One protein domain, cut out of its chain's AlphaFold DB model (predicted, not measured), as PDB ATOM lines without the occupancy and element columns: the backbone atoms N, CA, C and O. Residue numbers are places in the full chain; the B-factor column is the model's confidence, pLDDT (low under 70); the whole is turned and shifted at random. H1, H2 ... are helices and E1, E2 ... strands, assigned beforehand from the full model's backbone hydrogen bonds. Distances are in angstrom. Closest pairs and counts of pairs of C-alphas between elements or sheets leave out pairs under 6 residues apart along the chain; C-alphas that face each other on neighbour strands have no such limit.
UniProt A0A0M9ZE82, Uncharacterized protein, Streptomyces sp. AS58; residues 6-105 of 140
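AT A GLANCE: This is residues 6 to 105 of the 140 residues of an uncharacterized protein of Streptomyces sp. AS58 (UniProt A0A0M9ZE82). A small three-stranded antiparallel sheet has helix H1 crossing one of its faces, and two shorter helices, H2 and H3, make the other end of an elongated body. The loop of residues 73 to 83 reaches to the far end beyond H2 and H3, and the unnamed stretch of residues 94 to 105 runs from H3 back toward the sheet on the side of E3. The printed part has 100 residues, with three strands followed by three helices in the order E1 E2 E3 H1 H2 H3; the class is mixed, helices and strands. The sheet's order is E1 - E2 - E3, all antiparallel. The whole is compact, with a radius of gyration of the C-alphas of 13.0 A and spans of 41 by 25 by 19 A.

IN THESE COORDINATES: E1 is residues 6 to 11, 16.1 A long from its C-alpha 6 at (326.233, 149.798, 264.455). E2, residues 19 to 25, is 19.9 A long, and E3, residues 31 to 35, is 14.1 A long. H1 is residues 50 to 63, 19.6 A long, with C-alpha 50 at (324.902, 144.333, 278.205). H2, residues 65 to 72, is 10.5 A long. H3, residues 84 to 93, is 14.3 A long and ends at C-alpha 93 at (334.514, 157.827, 277.834).

HOW THE PARTS SIT: E1, E2 and E3 form a meander, each strand the antiparallel neighbour of the one before. E1 and E2 are a hairpin, with N 6 and O 24 at 2.9 A and N 22 and O 8 at 3.0 A, within hydrogen-bond range. E2 and E3 are a hairpin too, with N 21 and O 34 at 2.8 A. H1 is on the sheet, in two layers, a helix on one face of a sheet, at a height over the sheet of 7.1 A. It lies over E1 and E2 and runs across the strands, at 67 degrees to E1 on the local plane. The closest C-alphas of E2 and H1 are those of Ser 22 and Ile 52, 5.7 A apart. H1 and H3 touch, the closest C-alphas being those of Gly 57 and Ala 84 at 5.3 A, at a steep tilt of 50 degrees, opposite ways. H1, with residues 59 to 60 alone, and H2 only just touch, only at the corner, with 3 pairs of C-alphas within 8 A; the closest are those of Val 60 and Val 68, 6.2 A apart. H2 and H3 are close but not clearly touching, with the C-alphas of Ala 69 and Ile 87 closest at 6.1 A. H2 only grazes the sheet, with residues 68 to 72. H3 is not on the sheet and is apart from E1, E2 and E3. In H1, H2 and H3 every O i to N i+4 pair is within hydrogen-bond range.

THE WHOLE: The two C-alphas farthest apart are those of Asn 37 and Gly 79, at 42.1 A. The printed part has no cut. The links E3 to H1 and H2 to H3 are long. The mean pLDDT of the printed part is 92.5, and residues 78 to 80 are under 70.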
ATOM      1  N   LEU A   6     326.124 151.205 264.100       97.19
ATOM      2  CA  LEU A   6     326.233 149.798 264.455       97.19
ATOM      3  C   LEU A   6     324.892 149.387 265.055       97.19
ATOM      4  O   LEU A   6     324.463 149.963 266.045       97.19
ATOM      5  N   GLN A   7     324.209 148.431 264.435       96.50
ATOM      6  CA  GLN A   7     322.860 148.043 264.822       96.50
ATOM      7  C   GLN A   7     322.611 146.573 264.520       96.50
ATOM      8  O   GLN A   7     323.140 146.046 263.537       96.50
ATOM      9  N   GLY A   8     321.798 145.936 265.354       95.94
ATOM     10  CA  GLY A   8     321.486 144.522 265.218       95.94
ATOM     11  C   GLY A   8     320.488 144.035 266.258       95.94
ATOM     12  O   GLY A   8     320.049 144.782 267.137       95.94
ATOM     13  N   VAL A   9     320.137 142.762 266.121       95.75
ATOM     14  CA  VAL A   9     319.292 142.029 267.060       95.75
ATOM     15  C   VAL A   9     320.190 141.117 267.883       95.75
ATOM     16  O   VAL A   9     321.006 140.391 267.323       95.75
ATOM     17  N   VAL A  10     320.051 141.171 269.204       95.00
ATOM     18  CA  VAL A  10     320.822 140.357 270.147       95.00
ATOM     19  C   VAL A  10     319.888 139.578 271.064       95.00
ATOM     20  O   VAL A  10     318.779 140.025 271.377       95.00
ATOM     21  N   SER A  11     320.334 138.396 271.486       91.81
ATOM     22  CA  SER A  11     319.582 137.536 272.402       91.81
ATOM     23  C   SER A  11     319.346 138.220 273.753       91.81
ATOM     24  O   SER A  11     320.190 138.977 274.234       91.81
ATOM     25  N   SER A  12     318.207 137.928 274.390       87.12
ATOM     26  CA  SER A  12     317.946 138.309 275.787       87.12
ATOM     27  C   SER A  12     318.818 137.535 276.783       87.12
ATOM     28  O   SER A  12     318.925 137.940 277.938       87.12
ATOM     29  N   GLY A  13     319.376 136.384 276.389       82.25
ATOM     30  CA  GLY A  13     320.112 135.460 277.264       82.25
ATOM     31  C   GLY A  13     319.248 134.718 278.297       82.25
ATOM     32  O   GLY A  13     319.603 133.623 278.711       82.25
ATOM     33  N   SER A  14     318.103 135.282 278.686       80.94
ATOM     34  CA  SER A  14     317.193 134.754 279.713       80.94
ATOM     35  C   SER A  14     315.900 134.130 279.178       80.94
ATOM     36  O   SER A  14     315.219 133.421 279.911       80.94
ATOM     37  N   ASP A  15     315.532 134.420 277.932       86.12
ATOM     38  CA  ASP A  15     314.255 134.036 277.325       86.12
ATOM     39  C   ASP A  15     314.454 133.910 275.811       86.12
ATOM     40  O   ASP A  15     314.854 134.875 275.156       86.12
ATOM     41  N   ILE A  16     314.194 132.721 275.262       82.19
ATOM     42  CA  ILE A  16     314.402 132.419 273.839       82.19
ATOM     43  C   ILE A  16     313.426 133.178 272.927       82.19
ATOM     44  O   ILE A  16     313.760 133.476 271.784       82.19
ATOM     45  N   GLY A  17     312.243 133.542 273.433       84.12
ATOM     46  CA  GLY A  17     311.247 134.316 272.687       84.12
ATOM     47  C   GLY A  17     311.531 135.820 272.673       84.12
ATOM     48  O   GLY A  17     310.807 136.592 272.035       84.12
ATOM     49  N   ARG A  18     312.573 136.265 273.386       90.94
ATOM     50  CA  ARG A  18     312.875 137.678 273.587       90.94
ATOM     51  C   ARG A  18     314.216 138.042 272.988       90.94
ATOM     52  O   ARG A  18     315.261 137.493 273.325       90.94
ATOM     53  N   VAL A  19     314.178 139.068 272.156       94.88
ATOM     54  CA  VAL A  19     315.375 139.677 271.590       94.88
ATOM     55  C   VAL A  19     315.357 141.176 271.829       94.88
ATOM     56  O   VAL A  19     314.297 141.786 272.015       94.88
ATOM     57  N   TYR A  20     316.547 141.760 271.822       95.88
ATOM     58  CA  TYR A  20     316.750 143.192 271.933       95.88
ATOM     59  C   TYR A  20     317.279 143.740 270.623       95.88
ATOM     60  O   TYR A  20     318.200 143.191 270.025       95.88
ATOM     61  N   VAL A  21     316.720 144.864 270.210       96.75
ATOM     62  CA  VAL A  21     317.239 145.653 269.108       96.75
ATOM     63  C   VAL A  21     318.127 146.727 269.708       96.75
ATOM     64  O   VAL A  21     317.652 147.582 270.456       96.75
ATOM     65  N   SER A  22     319.421 146.644 269.422       96.62
ATOM     66  CA  SER A  22     320.432 147.553 269.959       96.62
ATOM     67  C   SER A  22     321.063 148.350 268.828       96.62
ATOM     68  O   SER A  22     321.240 147.839 267.718       96.62
ATOM     69  N   SER A  23     321.403 149.609 269.092       96.56
ATOM     70  CA  SER A  23     322.140 150.430 268.138       96.56
ATOM     71  C   SER A  23     323.028 151.475 268.803       96.56
ATOM     72  O   SER A  23     322.700 151.983 269.874       96.56
ATOM     73  N   VAL A  24     324.113 151.831 268.118       97.25
ATOM     74  CA  VAL A  24     325.065 152.888 268.475       97.25
ATOM     75  C   VAL A  24     325.360 153.711 267.219       97.25
ATOM     76  O   VAL A  24     325.723 153.150 266.182       97.25
ATOM     77  N   ALA A  25     325.171 155.030 267.289       97.19
ATOM     78  CA  ALA A  25     325.516 155.950 266.202       97.19
ATOM     79  C   ALA A  25     327.038 156.042 266.015       97.19
ATOM     80  O   ALA A  25     327.769 156.124 266.997       97.19
ATOM     81  N   ALA A  26     327.522 156.092 264.777       97.38
ATOM     82  CA  ALA A  26     328.925 156.407 264.521       97.38
ATOM     83  C   ALA A  26     329.235 157.870 264.900       97.38
ATOM     84  O   ALA A  26     328.460 158.770 264.586       97.38
ATOM     85  N   GLY A  27     330.376 158.120 265.544       96.06
ATOM     86  CA  GLY A  27     330.846 159.453 265.933       96.06
ATOM     87  C   GLY A  27     330.297 159.950 267.271       96.06
ATOM     88  O   GLY A  27     331.070 160.147 268.199       96.06
ATOM     89  N   GLN A  28     328.983 160.172 267.393       94.94
ATOM     90  CA  GLN A  28     328.389 160.659 268.655       94.94
ATOM     91  C   GLN A  28     328.090 159.539 269.659       94.94
ATOM     92  O   GLN A  28     327.725 159.815 270.801       94.94
ATOM     93  N   PHE A  29     328.149 158.280 269.216       96.81
ATOM     94  CA  PHE A  29     327.878 157.082 270.019       96.81
ATOM     95  C   PHE A  29     326.503 157.060 270.698       96.81
ATOM     96  O   PHE A  29     326.256 156.262 271.603       96.81
ATOM     97  N   ALA A  30     325.574 157.895 270.219       96.44
ATOM     98  CA  ALA A  30     324.214 157.961 270.719       96.44
ATOM     99  C   ALA A  30     323.536 156.594 270.572       96.44
ATOM    100  O   ALA A  30     323.469 156.034 269.467       96.44
ATOM    101  N   PHE A  31     323.049 156.051 271.683       96.31
ATOM    102  CA  PHE A  31     322.692 154.638 271.772       96.31
ATOM    103  C   PHE A  31     321.223 154.410 272.093       96.31
ATOM    104  O   PHE A  31     320.602 155.177 272.819       96.31
ATOM    105  N   ALA A  32     320.682 153.306 271.592       96.06
ATOM    106  CA  ALA A  32     319.323 152.880 271.890       96.06
ATOM    107  C   ALA A  32     319.260 151.363 272.037       96.06
ATOM    108  O   ALA A  32     319.961 150.630 271.337       96.06
ATOM    109  N   CYS A  33     318.410 150.894 272.948       96.19
ATOM    110  CA  CYS A  33     318.148 149.478 273.154       96.19
ATOM    111  C   CYS A  33     316.698 149.279 273.608       96.19
ATOM    112  O   CYS A  33     316.262 149.868 274.603       96.19
ATOM    113  N   SER A  34     315.961 148.433 272.901       95.31
ATOM    114  CA  SER A  34     314.578 148.077 273.223       95.31
ATOM    115  C   SER A  34     314.321 146.610 272.914       95.31
ATOM    116  O   SER A  34     315.024 146.001 272.114       95.31
ATOM    117  N   THR A  35     313.308 146.025 273.537       93.62
ATOM    118  CA  THR A  35     312.834 144.685 273.175       93.62
ATOM    119  C   THR A  35     312.160 144.691 271.796       93.62
ATOM    120  O   THR A  35     311.781 145.742 271.272       93.62
ATOM    121  N   ASN A  36     311.947 143.505 271.224       89.56
ATOM    122  CA  ASN A  36     311.177 143.289 269.990       89.56
ATOM    123  C   ASN A  36     309.708 143.759 270.040       89.56
ATOM    124  O   ASN A  36     309.113 143.980 268.993       89.56
ATOM    125  N   ASN A  37     309.131 143.962 271.227       88.94
ATOM    126  CA  ASN A  37     307.820 144.600 271.413       88.94
ATOM    127  C   ASN A  37     307.916 146.084 271.826       88.94
ATOM    128  O   ASN A  37     307.002 146.615 272.457       88.94
ATOM    129  N   ASN A  38     309.030 146.741 271.490       89.75
ATOM    130  CA  ASN A  38     309.284 148.170 271.686       89.75
ATOM    131  C   ASN A  38     309.241 148.649 273.153       89.75
ATOM    132  O   ASN A  38     309.012 149.830 273.417       89.75
ATOM    133  N   ARG A  39     309.481 147.762 274.131       92.00
ATOM    134  CA  ARG A  39     309.681 148.182 275.527       92.00
ATOM    135  C   ARG A  39     311.125 148.658 275.723       92.00
ATOM    136  O   ARG A  39     312.050 148.001 275.236       92.00
ATOM    137  N   PRO A  40     311.355 149.767 276.449       92.06
ATOM    138  CA  PRO A  40     312.703 150.264 276.699       92.06
ATOM    139  C   PRO A  40     313.524 149.251 277.503       92.06
ATOM    140  O   PRO A  40     313.025 148.630 278.444       92.06
ATOM    141  N   CYS A  41     314.802 149.094 277.156       93.81
ATOM    142  CA  CYS A  41     315.710 148.233 277.905       93.81
ATOM    143  C   CYS A  41     316.035 148.853 279.273       93.81
ATOM    144  O   CYS A  41     316.626 149.930 279.348       93.81
ATOM    145  N   GLY A  42     315.709 148.151 280.363       91.25
ATOM    146  CA  GLY A  42     315.962 148.641 281.725       91.25
ATOM    147  C   GLY A  42     317.441 148.900 282.037       91.25
ATOM    148  O   GLY A  42     317.746 149.782 282.834       91.25
ATOM    149  N   GLY A  43     318.354 148.181 281.374       90.12
ATOM    150  CA  GLY A  43     319.800 148.341 281.543       90.12
ATOM    151  C   GLY A  43     320.423 149.475 280.727       90.12
ATOM    152  O   GLY A  43     321.605 149.740 280.893       90.12
ATOM    153  N   ALA A  44     319.671 150.132 279.837       89.50
ATOM    154  CA  ALA A  44     320.180 151.219 278.989       89.50
ATOM    155  C   ALA A  44     320.079 152.602 279.662       89.50
ATOM    156  O   ALA A  44     320.079 153.627 278.989       89.50
ATOM    157  N   ARG A  45     319.952 152.642 280.993       85.19
ATOM    158  CA  ARG A  45     319.869 153.886 281.763       85.19
ATOM    159  C   ARG A  45     321.274 154.345 282.139       85.19
ATOM    160  O   ARG A  45     321.936 153.694 282.937       85.19
ATOM    161  N   GLY A  46     321.711 155.467 281.572       83.94
ATOM    162  CA  GLY A  46     322.983 156.112 281.924       83.94
ATOM    163  C   GLY A  46     324.231 155.561 281.223       83.94
ATOM    164  O   GLY A  46     325.317 156.082 281.451       83.94
ATOM    165  N   GLY A  47     324.099 154.554 280.355       92.38
ATOM    166  CA  GLY A  47     325.215 154.038 279.564       92.38
ATOM    167  C   GLY A  47     324.851 152.804 278.745       92.38
ATOM    168  O   GLY A  47     323.685 152.406 278.660       92.38
ATOM    169  N   PHE A  48     325.866 152.180 278.148       96.31
ATOM    170  CA  PHE A  48     325.684 150.956 277.376       96.31
ATOM    171  C   PHE A  48     325.244 149.797 278.271       96.31
ATOM    172  O   PHE A  48     325.889 149.457 279.265       96.31
ATOM    173  N   CYS A  49     324.131 149.171 277.894       95.88
ATOM    174  CA  CYS A  49     323.658 147.948 278.523       95.88
ATOM    175  C   CYS A  49     324.417 146.728 277.984       95.88
ATOM    176  O   CYS A  49     325.075 146.792 276.944       95.88
ATOM    177  N   ASN A  50     324.255 145.577 278.638       95.56
ATOM    178  CA  ASN A  50     324.902 144.333 278.205       95.56
ATOM    179  C   ASN A  50     324.514 143.909 276.778       95.56
ATOM    180  O   ASN A  50     325.328 143.309 276.089       95.56
ATOM    181  N   HIS A  51     323.327 144.281 276.292       96.06
ATOM    182  CA  HIS A  51     322.912 144.023 274.908       96.06
ATOM    183  C   HIS A  51     323.714 144.848 273.889       96.06
ATOM    184  O   HIS A  51     324.059 144.347 272.824       96.06
ATOM    185  N   ILE A  52     324.053 146.100 274.219       96.75
ATOM    186  CA  ILE A  52     324.909 146.942 273.371       96.75
ATOM    187  C   ILE A  52     326.347 146.414 273.391       96.75
ATOM    188  O   ILE A  52     326.969 146.319 272.337       96.75
ATOM    189  N   ARG A  53     326.851 145.998 274.559       96.94
ATOM    190  CA  ARG A  53     328.170 145.351 274.671       96.94
ATOM    191  C   ARG A  53     328.247 144.079 273.831       96.94
ATOM    192  O   ARG A  53     329.177 143.918 273.047       96.94
ATOM    193  N   ALA A  54     327.229 143.223 273.933       96.94
ATOM    194  CA  ALA A  54     327.118 142.015 273.125       96.94
ATOM    195  C   ALA A  54     327.085 142.345 271.626       96.94
ATOM    196  O   ALA A  54     327.813 141.733 270.855       96.94
ATOM    197  N   LEU A  55     326.318 143.362 271.213       97.50
ATOM    198  CA  LEU A  55     326.294 143.820 269.822       97.50
ATOM    199  C   LEU A  55     327.687 144.237 269.320       97.50
ATOM    200  O   LEU A  55     328.042 143.912 268.190       97.50
ATOM    201  N   ILE A  56     328.461 144.963 270.130       98.00
ATOM    202  CA  ILE A  56     329.829 145.372 269.776       98.00
ATOM    203  C   ILE A  56     330.735 144.143 269.657       98.00
ATOM    204  O   ILE A  56     331.446 144.021 268.663       98.00
ATOM    205  N   GLY A  57     330.665 143.215 270.615       97.88
ATOM    206  CA  GLY A  57     331.416 141.958 270.577       97.88
ATOM    207  C   GLY A  57     331.137 141.146 269.310       97.88
ATOM    208  O   GLY A  57     332.068 140.791 268.591       97.88
ATOM    209  N   GLU A  58     329.862 140.947 268.974       97.06
ATOM    210  CA  GLU A  58     329.448 140.248 267.750       97.06
ATOM    211  C   GLU A  58     329.894 140.981 266.481       97.06
ATOM    212  O   GLU A  58     330.317 140.363 265.506       97.06
ATOM    213  N   ALA A  59     329.854 142.314 266.480       97.62
ATOM    214  CA  ALA A  59     330.339 143.095 265.350       97.62
ATOM    215  C   ALA A  59     331.844 142.907 265.138       97.62
ATOM    216  O   ALA A  59     332.293 142.757 264.003       97.62
ATOM    217  N   VAL A  60     332.623 142.906 266.219       97.88
ATOM    218  CA  VAL A  60     334.066 142.657 266.159       97.88
ATOM    219  C   VAL A  60     334.345 141.236 265.675       97.88
ATOM    220  O   VAL A  60     335.195 141.060 264.806       97.88
ATOM    221  N   LEU A  61     333.591 140.248 266.161       97.12
ATOM    222  CA  LEU A  61     333.714 138.854 265.739       97.12
ATOM    223  C   LEU A  61     333.396 138.665 264.245       97.12
ATOM    224  O   LEU A  61     334.118 137.955 263.550       97.12
ATOM    225  N   GLN A  62     332.358 139.326 263.728       94.94
ATOM    226  CA  GLN A  62     331.934 139.188 262.329       94.94
ATOM    227  C   GLN A  62     332.755 140.026 261.342       94.94
ATOM    228  O   GLN A  62     332.981 139.607 260.207       94.94
ATOM    229  N   TYR A  63     333.153 141.238 261.732       96.38
ATOM    230  CA  TYR A  63     333.710 142.231 260.804       96.38
ATOM    231  C   TYR A  63     335.169 142.600 261.082       96.38
ATOM    232  O   TYR A  63     335.774 143.277 260.246       96.38
ATOM    233  N   GLY A  64     335.725 142.173 262.216       96.69
ATOM    234  CA  GLY A  64     337.056 142.547 262.688       96.69
ATOM    235  C   GLY A  64     337.069 143.883 263.436       96.69
ATOM    236  O   GLY A  64     336.372 144.836 263.072       96.69
ATOM    237  N   ALA A  65     337.900 143.971 264.477       96.44
ATOM    238  CA  ALA A  65     337.929 145.112 265.390       96.44
ATOM    239  C   ALA A  65     338.306 146.434 264.709       96.44
ATOM    240  O   ALA A  65     337.623 147.437 264.902       96.44
ATOM    241  N   GLU A  66     339.324 146.439 263.845       95.56
ATOM    242  CA  GLU A  66     339.756 147.651 263.134       95.56
ATOM    243  C   GLU A  66     338.645 148.256 262.271       95.56
ATOM    244  O   GLU A  66     338.446 149.474 262.248       95.56
ATOM    245  N   ARG A  67     337.893 147.405 261.561       96.81
ATOM    246  CA  ARG A  67     336.789 147.849 260.706       96.81
ATOM    247  C   ARG A  67     335.671 148.456 261.546       96.81
ATOM    248  O   ARG A  67     335.124 149.486 261.158       96.81
ATOM    249  N   VAL A  68     335.351 147.838 262.683       98.06
ATOM    250  CA  VAL A  68     334.327 148.333 263.610       98.06
ATOM    251  C   VAL A  68     334.757 149.653 264.252       98.06
ATOM    252  O   VAL A  68     333.984 150.610 264.202       98.06
ATOM    253  N   ALA A  69     335.984 149.746 264.773       97.06
ATOM    254  CA  ALA A  69     336.532 150.967 265.367       97.06
ATOM    255  C   ALA A  69     336.507 152.132 264.370       97.06
ATOM    256  O   ALA A  69     335.958 153.197 264.660       97.06
ATOM    257  N   ARG A  70     336.996 151.901 263.141       96.69
ATOM    258  CA  ARG A  70     336.990 152.902 262.064       96.69
ATOM    259  C   ARG A  70     335.579 153.328 261.676       96.69
ATOM    260  O   ARG A  70     335.331 154.518 261.506       96.69
ATOM    261  N   TYR A  71     334.659 152.375 261.520       97.75
ATOM    262  CA  TYR A  71     333.271 152.675 261.168       97.75
ATOM    263  C   TYR A  71     332.592 153.531 262.239       97.75
ATOM    264  O   TYR A  71     331.923 154.511 261.916       97.75
ATOM    265  N   LEU A  72     332.790 153.173 263.510       97.81
ATOM    266  CA  LEU A  72     332.240 153.907 264.643       97.81
ATOM    267  C   LEU A  72     332.956 155.234 264.890       97.81
ATOM    268  O   LEU A  72     332.351 156.110 265.495       97.81
ATOM    269  N   ARG A  73     334.175 155.423 264.367       96.88
ATOM    270  CA  ARG A  73     335.069 156.549 264.688       96.88
ATOM    271  C   ARG A  73     335.490 156.541 266.163       96.88
ATOM    272  O   ARG A  73     335.605 157.592 266.780       96.88
ATOM    273  N   ALA A  74     335.662 155.347 266.727       95.44
ATOM    274  CA  ALA A  74     336.166 155.169 268.082       95.44
ATOM    275  C   ALA A  74     337.699 155.205 268.055       95.44
ATOM    276  O   ALA A  74     338.325 154.376 267.391       95.44
ATOM    277  N   GLU A  75     338.289 156.167 268.762       92.38
ATOM    278  CA  GLU A  75     339.740 156.268 268.920       92.38
ATOM    279  C   GLU A  75     340.186 155.366 270.072       92.38
ATOM    280  O   GLU A  75     339.848 155.600 271.230       92.38
ATOM    281  N   THR A  76     340.898 154.288 269.746       89.12
ATOM    282  CA  THR A  76     341.394 153.316 270.725       89.12
ATOM    283  C   THR A  76     342.897 153.487 270.913       89.12
ATOM    284  O   THR A  76     343.671 153.164 270.010       89.12
ATOM    285  N   ASP A  77     343.316 153.941 272.092       75.88
ATOM    286  CA  ASP A  77     344.724 153.989 272.493       75.88
ATOM    287  C   ASP A  77     345.176 152.607 272.984       75.88
ATOM    288  O   ASP A  77     345.220 152.323 274.181       75.88
ATOM    289  N   SER A  78     345.498 151.698 272.066       60.84
ATOM    290  CA  SER A  78     346.144 150.440 272.440       60.84
ATOM    291  C   SER A  78     347.247 150.073 271.452       60.84
ATOM    292  O   SER A  78     347.007 149.764 270.287       60.84
ATOM    293  N   GLY A  79     348.487 150.007 271.950       66.50
ATOM    294  CA  GLY A  79     349.645 149.476 271.214       66.50
ATOM    295  C   GLY A  79     349.530 147.990 270.828       66.50
ATOM    296  O   GLY A  79     350.469 147.436 270.269       66.50
ATOM    297  N   GLN A  80     348.398 147.347 271.131       67.75
ATOM    298  CA  GLN A  80     348.057 145.954 270.814       67.75
ATOM    299  C   GLN A  80     346.900 145.846 269.795       67.75
ATOM    300  O   GLN A  80     346.449 144.744 269.498       67.75
ATOM    301  N   GLY A  81     346.457 146.970 269.217       74.94
ATOM    302  CA  GLY A  81     345.333 147.023 268.280       74.94
ATOM    303  C   GLY A  81     343.970 147.074 268.985       74.94
ATOM    304  O   GLY A  81     343.870 146.749 270.173       74.94
ATOM    305  N   PRO A  82     342.912 147.531 268.292       87.38
ATOM    306  CA  PRO A  82     341.578 147.622 268.873       87.38
ATOM    307  C   PRO A  82     341.007 146.229 269.155       87.38
ATOM    308  O   PRO A  82     341.129 145.324 268.333       87.38
ATOM    309  N   ASP A  83     340.298 146.088 270.272       94.94
ATOM    310  CA  ASP A  83     339.394 144.972 270.546       94.94
ATOM    311  C   ASP A  83     338.001 145.504 270.938       94.94
ATOM    312  O   ASP A  83     337.763 146.715 270.986       94.94
ATOM    313  N   ALA A  84     337.045 144.607 271.190       96.12
ATOM    314  CA  ALA A  84     335.687 145.012 271.556       96.12
ATOM    315  C   ALA A  84     335.645 145.851 272.846       96.12
ATOM    316  O   ALA A  84     334.842 146.781 272.938       96.12
ATOM    317  N   HIS A  85     336.512 145.548 273.817       95.62
ATOM    318  CA  HIS A  85     336.550 146.239 275.100       95.62
ATOM    319  C   HIS A  85     337.136 147.648 274.966       95.62
ATOM    320  O   HIS A  85     336.554 148.601 275.477       95.62
ATOM    321  N   ALA A  86     338.231 147.802 274.223       95.62
ATOM    322  CA  ALA A  86     338.845 149.087 273.915       95.62
ATOM    323  C   ALA A  86     337.878 149.992 273.141       95.62
ATOM    324  O   ALA A  86     337.747 151.172 273.465       95.62
ATOM    325  N   ILE A  87     337.148 149.437 272.164       97.19
ATOM    326  CA  ILE A  87     336.113 150.170 271.421       97.19
ATOM    327  C   ILE A  87     334.990 150.617 272.365       97.19
ATOM    328  O   ILE A  87     334.588 151.780 272.330       97.19
ATOM    329  N   GLU A  88     334.485 149.725 273.223       96.44
ATOM    330  CA  GLU A  88     333.462 150.074 274.216       96.44
ATOM    331  C   GLU A  88     333.941 151.191 275.152       96.44
ATOM    332  O   GLU A  88     333.226 152.176 275.340       96.44
ATOM    333  N   ALA A  89     335.145 151.055 275.712       95.31
ATOM    334  CA  ALA A  89     335.720 152.001 276.660       95.31
ATOM    335  C   ALA A  89     335.924 153.387 276.035       95.31
ATOM    336  O   ALA A  89     335.517 154.387 276.630       95.31
ATOM    337  N   ALA A  90     336.471 153.444 274.816       95.62
ATOM    338  CA  ALA A  90     336.660 154.686 274.070       95.62
ATOM    339  C   ALA A  90     335.332 155.422 273.845       95.62
ATOM    340  O   ALA A  90     335.223 156.620 274.102       95.62
ATOM    341  N   MET A  91     334.289 154.697 273.432       96.75
ATOM    342  CA  MET A  91     332.959 155.278 273.245       96.75
ATOM    343  C   MET A  91     332.316 155.701 274.569       96.75
ATOM    344  O   MET A  91     331.714 156.766 274.654       96.75
ATOM    345  N   ALA A  92     332.425 154.890 275.622       95.19
ATOM    346  CA  ALA A  92     331.838 155.202 276.922       95.19
ATOM    347  C   ALA A  92     332.485 156.440 277.571       95.19
ATOM    348  O   ALA A  92     331.794 157.215 278.241       95.19
ATOM    349  N   ALA A  93     333.782 156.666 277.334       95.25
ATOM    350  CA  ALA A  93     334.514 157.827 277.834       95.25
ATOM    351  C   ALA A  93     333.938 159.164 277.334       95.25
ATOM    352  O   ALA A  93     334.011 160.163 278.051       95.25
ATOM    353  N   THR A  94     333.282 159.186 276.167       95.06
ATOM    354  CA  THR A  94     332.630 160.397 275.638       95.06
ATOM    355  C   THR A  94     331.281 160.702 276.293       95.06
ATOM    356  O   THR A  94     330.651 161.698 275.940       95.06
ATOM    357  N   ARG A  95     330.814 159.851 277.220       94.56
ATOM    358  CA  ARG A  95     329.513 159.959 277.906       94.56
ATOM    359  C   ARG A  95     328.345 160.134 276.923       94.56
ATOM    360  O   ARG A  95     327.649 161.151 276.968       94.56
ATOM    361  N   PRO A  96     328.131 159.169 276.014       94.88
ATOM    362  CA  PRO A  96     327.131 159.310 274.971       94.88
ATOM    363  C   PRO A  96     325.717 159.434 275.529       94.88
ATOM    364  O   PRO A  96     325.380 158.874 276.572       94.88
ATOM    365  N   SER A  97     324.866 160.149 274.799       94.56
ATOM    366  CA  SER A  97     323.457 160.300 275.147       94.56
ATOM    367  C   SER A  97     322.639 159.085 274.715       94.56
ATOM    368  O   SER A  97     322.868 158.496 273.654       94.56
ATOM    369  N   GLN A  98     321.609 158.763 275.491       94.50
ATOM    370  CA  GLN A  98     320.586 157.821 275.058       94.50
ATOM    371  C   GLN A  98     319.738 158.458 273.942       94.50
ATOM    372  O   GLN A  98     319.247 159.576 274.089       94.50
ATOM    373  N   ALA A  99     319.594 157.755 272.823       91.81
ATOM    374  CA  ALA A  99     318.756 158.123 271.689       91.81
ATOM    375  C   ALA A  99     317.373 157.456 271.776       91.81
ATOM    376  O   ALA A  99     317.133 156.574 272.607       91.81
ATOM    377  N   ASP A 100     316.469 157.857 270.885       88.44
ATOM    378  CA  ASP A 100     315.192 157.175 270.695       88.44
ATOM    379  C   ASP A 100     315.356 155.786 270.042       88.44
ATOM    380  O   ASP A 100     316.406 155.424 269.504       88.44
ATOM    381  N   SER A 101     314.302 154.969 270.102       84.50
ATOM    382  CA  SER A 101     314.275 153.632 269.500       84.50
ATOM    383  C   SER A 101     313.793 153.630 268.043       84.50
ATOM    384  O   SER A 101     313.367 152.587 267.549       84.50
ATOM    385  N   THR A 102     313.859 154.753 267.317       83.44
ATOM    386  CA  THR A 102     313.289 154.863 265.954       83.44
ATOM    387  C   THR A 102     313.902 153.872 264.961       83.44
ATOM    388  O   THR A 102     313.198 153.321 264.115       83.44
ATOM    389  N   ALA A 103     315.191 153.553 265.110       82.06
ATOM    390  CA  ALA A 103     315.869 152.555 264.282       82.06
ATOM    391  C   ALA A 103     315.374 151.111 264.521       82.06
ATOM    392  O   ALA A 103     315.607 150.234 263.686       82.06
ATOM    393  N   ALA A 104     314.695 150.835 265.642       90.38
ATOM    394  CA  ALA A 104     314.431 149.470 266.085       90.38
ATOM    395  C   ALA A 104     313.531 148.684 265.118       90.38
ATOM    396  O   ALA A 104     313.836 147.536 264.795       90.38
ATOM    397  N   ALA A 105     312.460 149.301 264.610       91.50
ATOM    398  CA  ALA A 105     311.509 148.633 263.720       91.50
ATOM    399  C   ALA A 105     312.157 148.206 262.391       91.50
ATOM    400  O   ALA A 105     311.995 147.069 261.949       91.50
TER     401      ALA A 105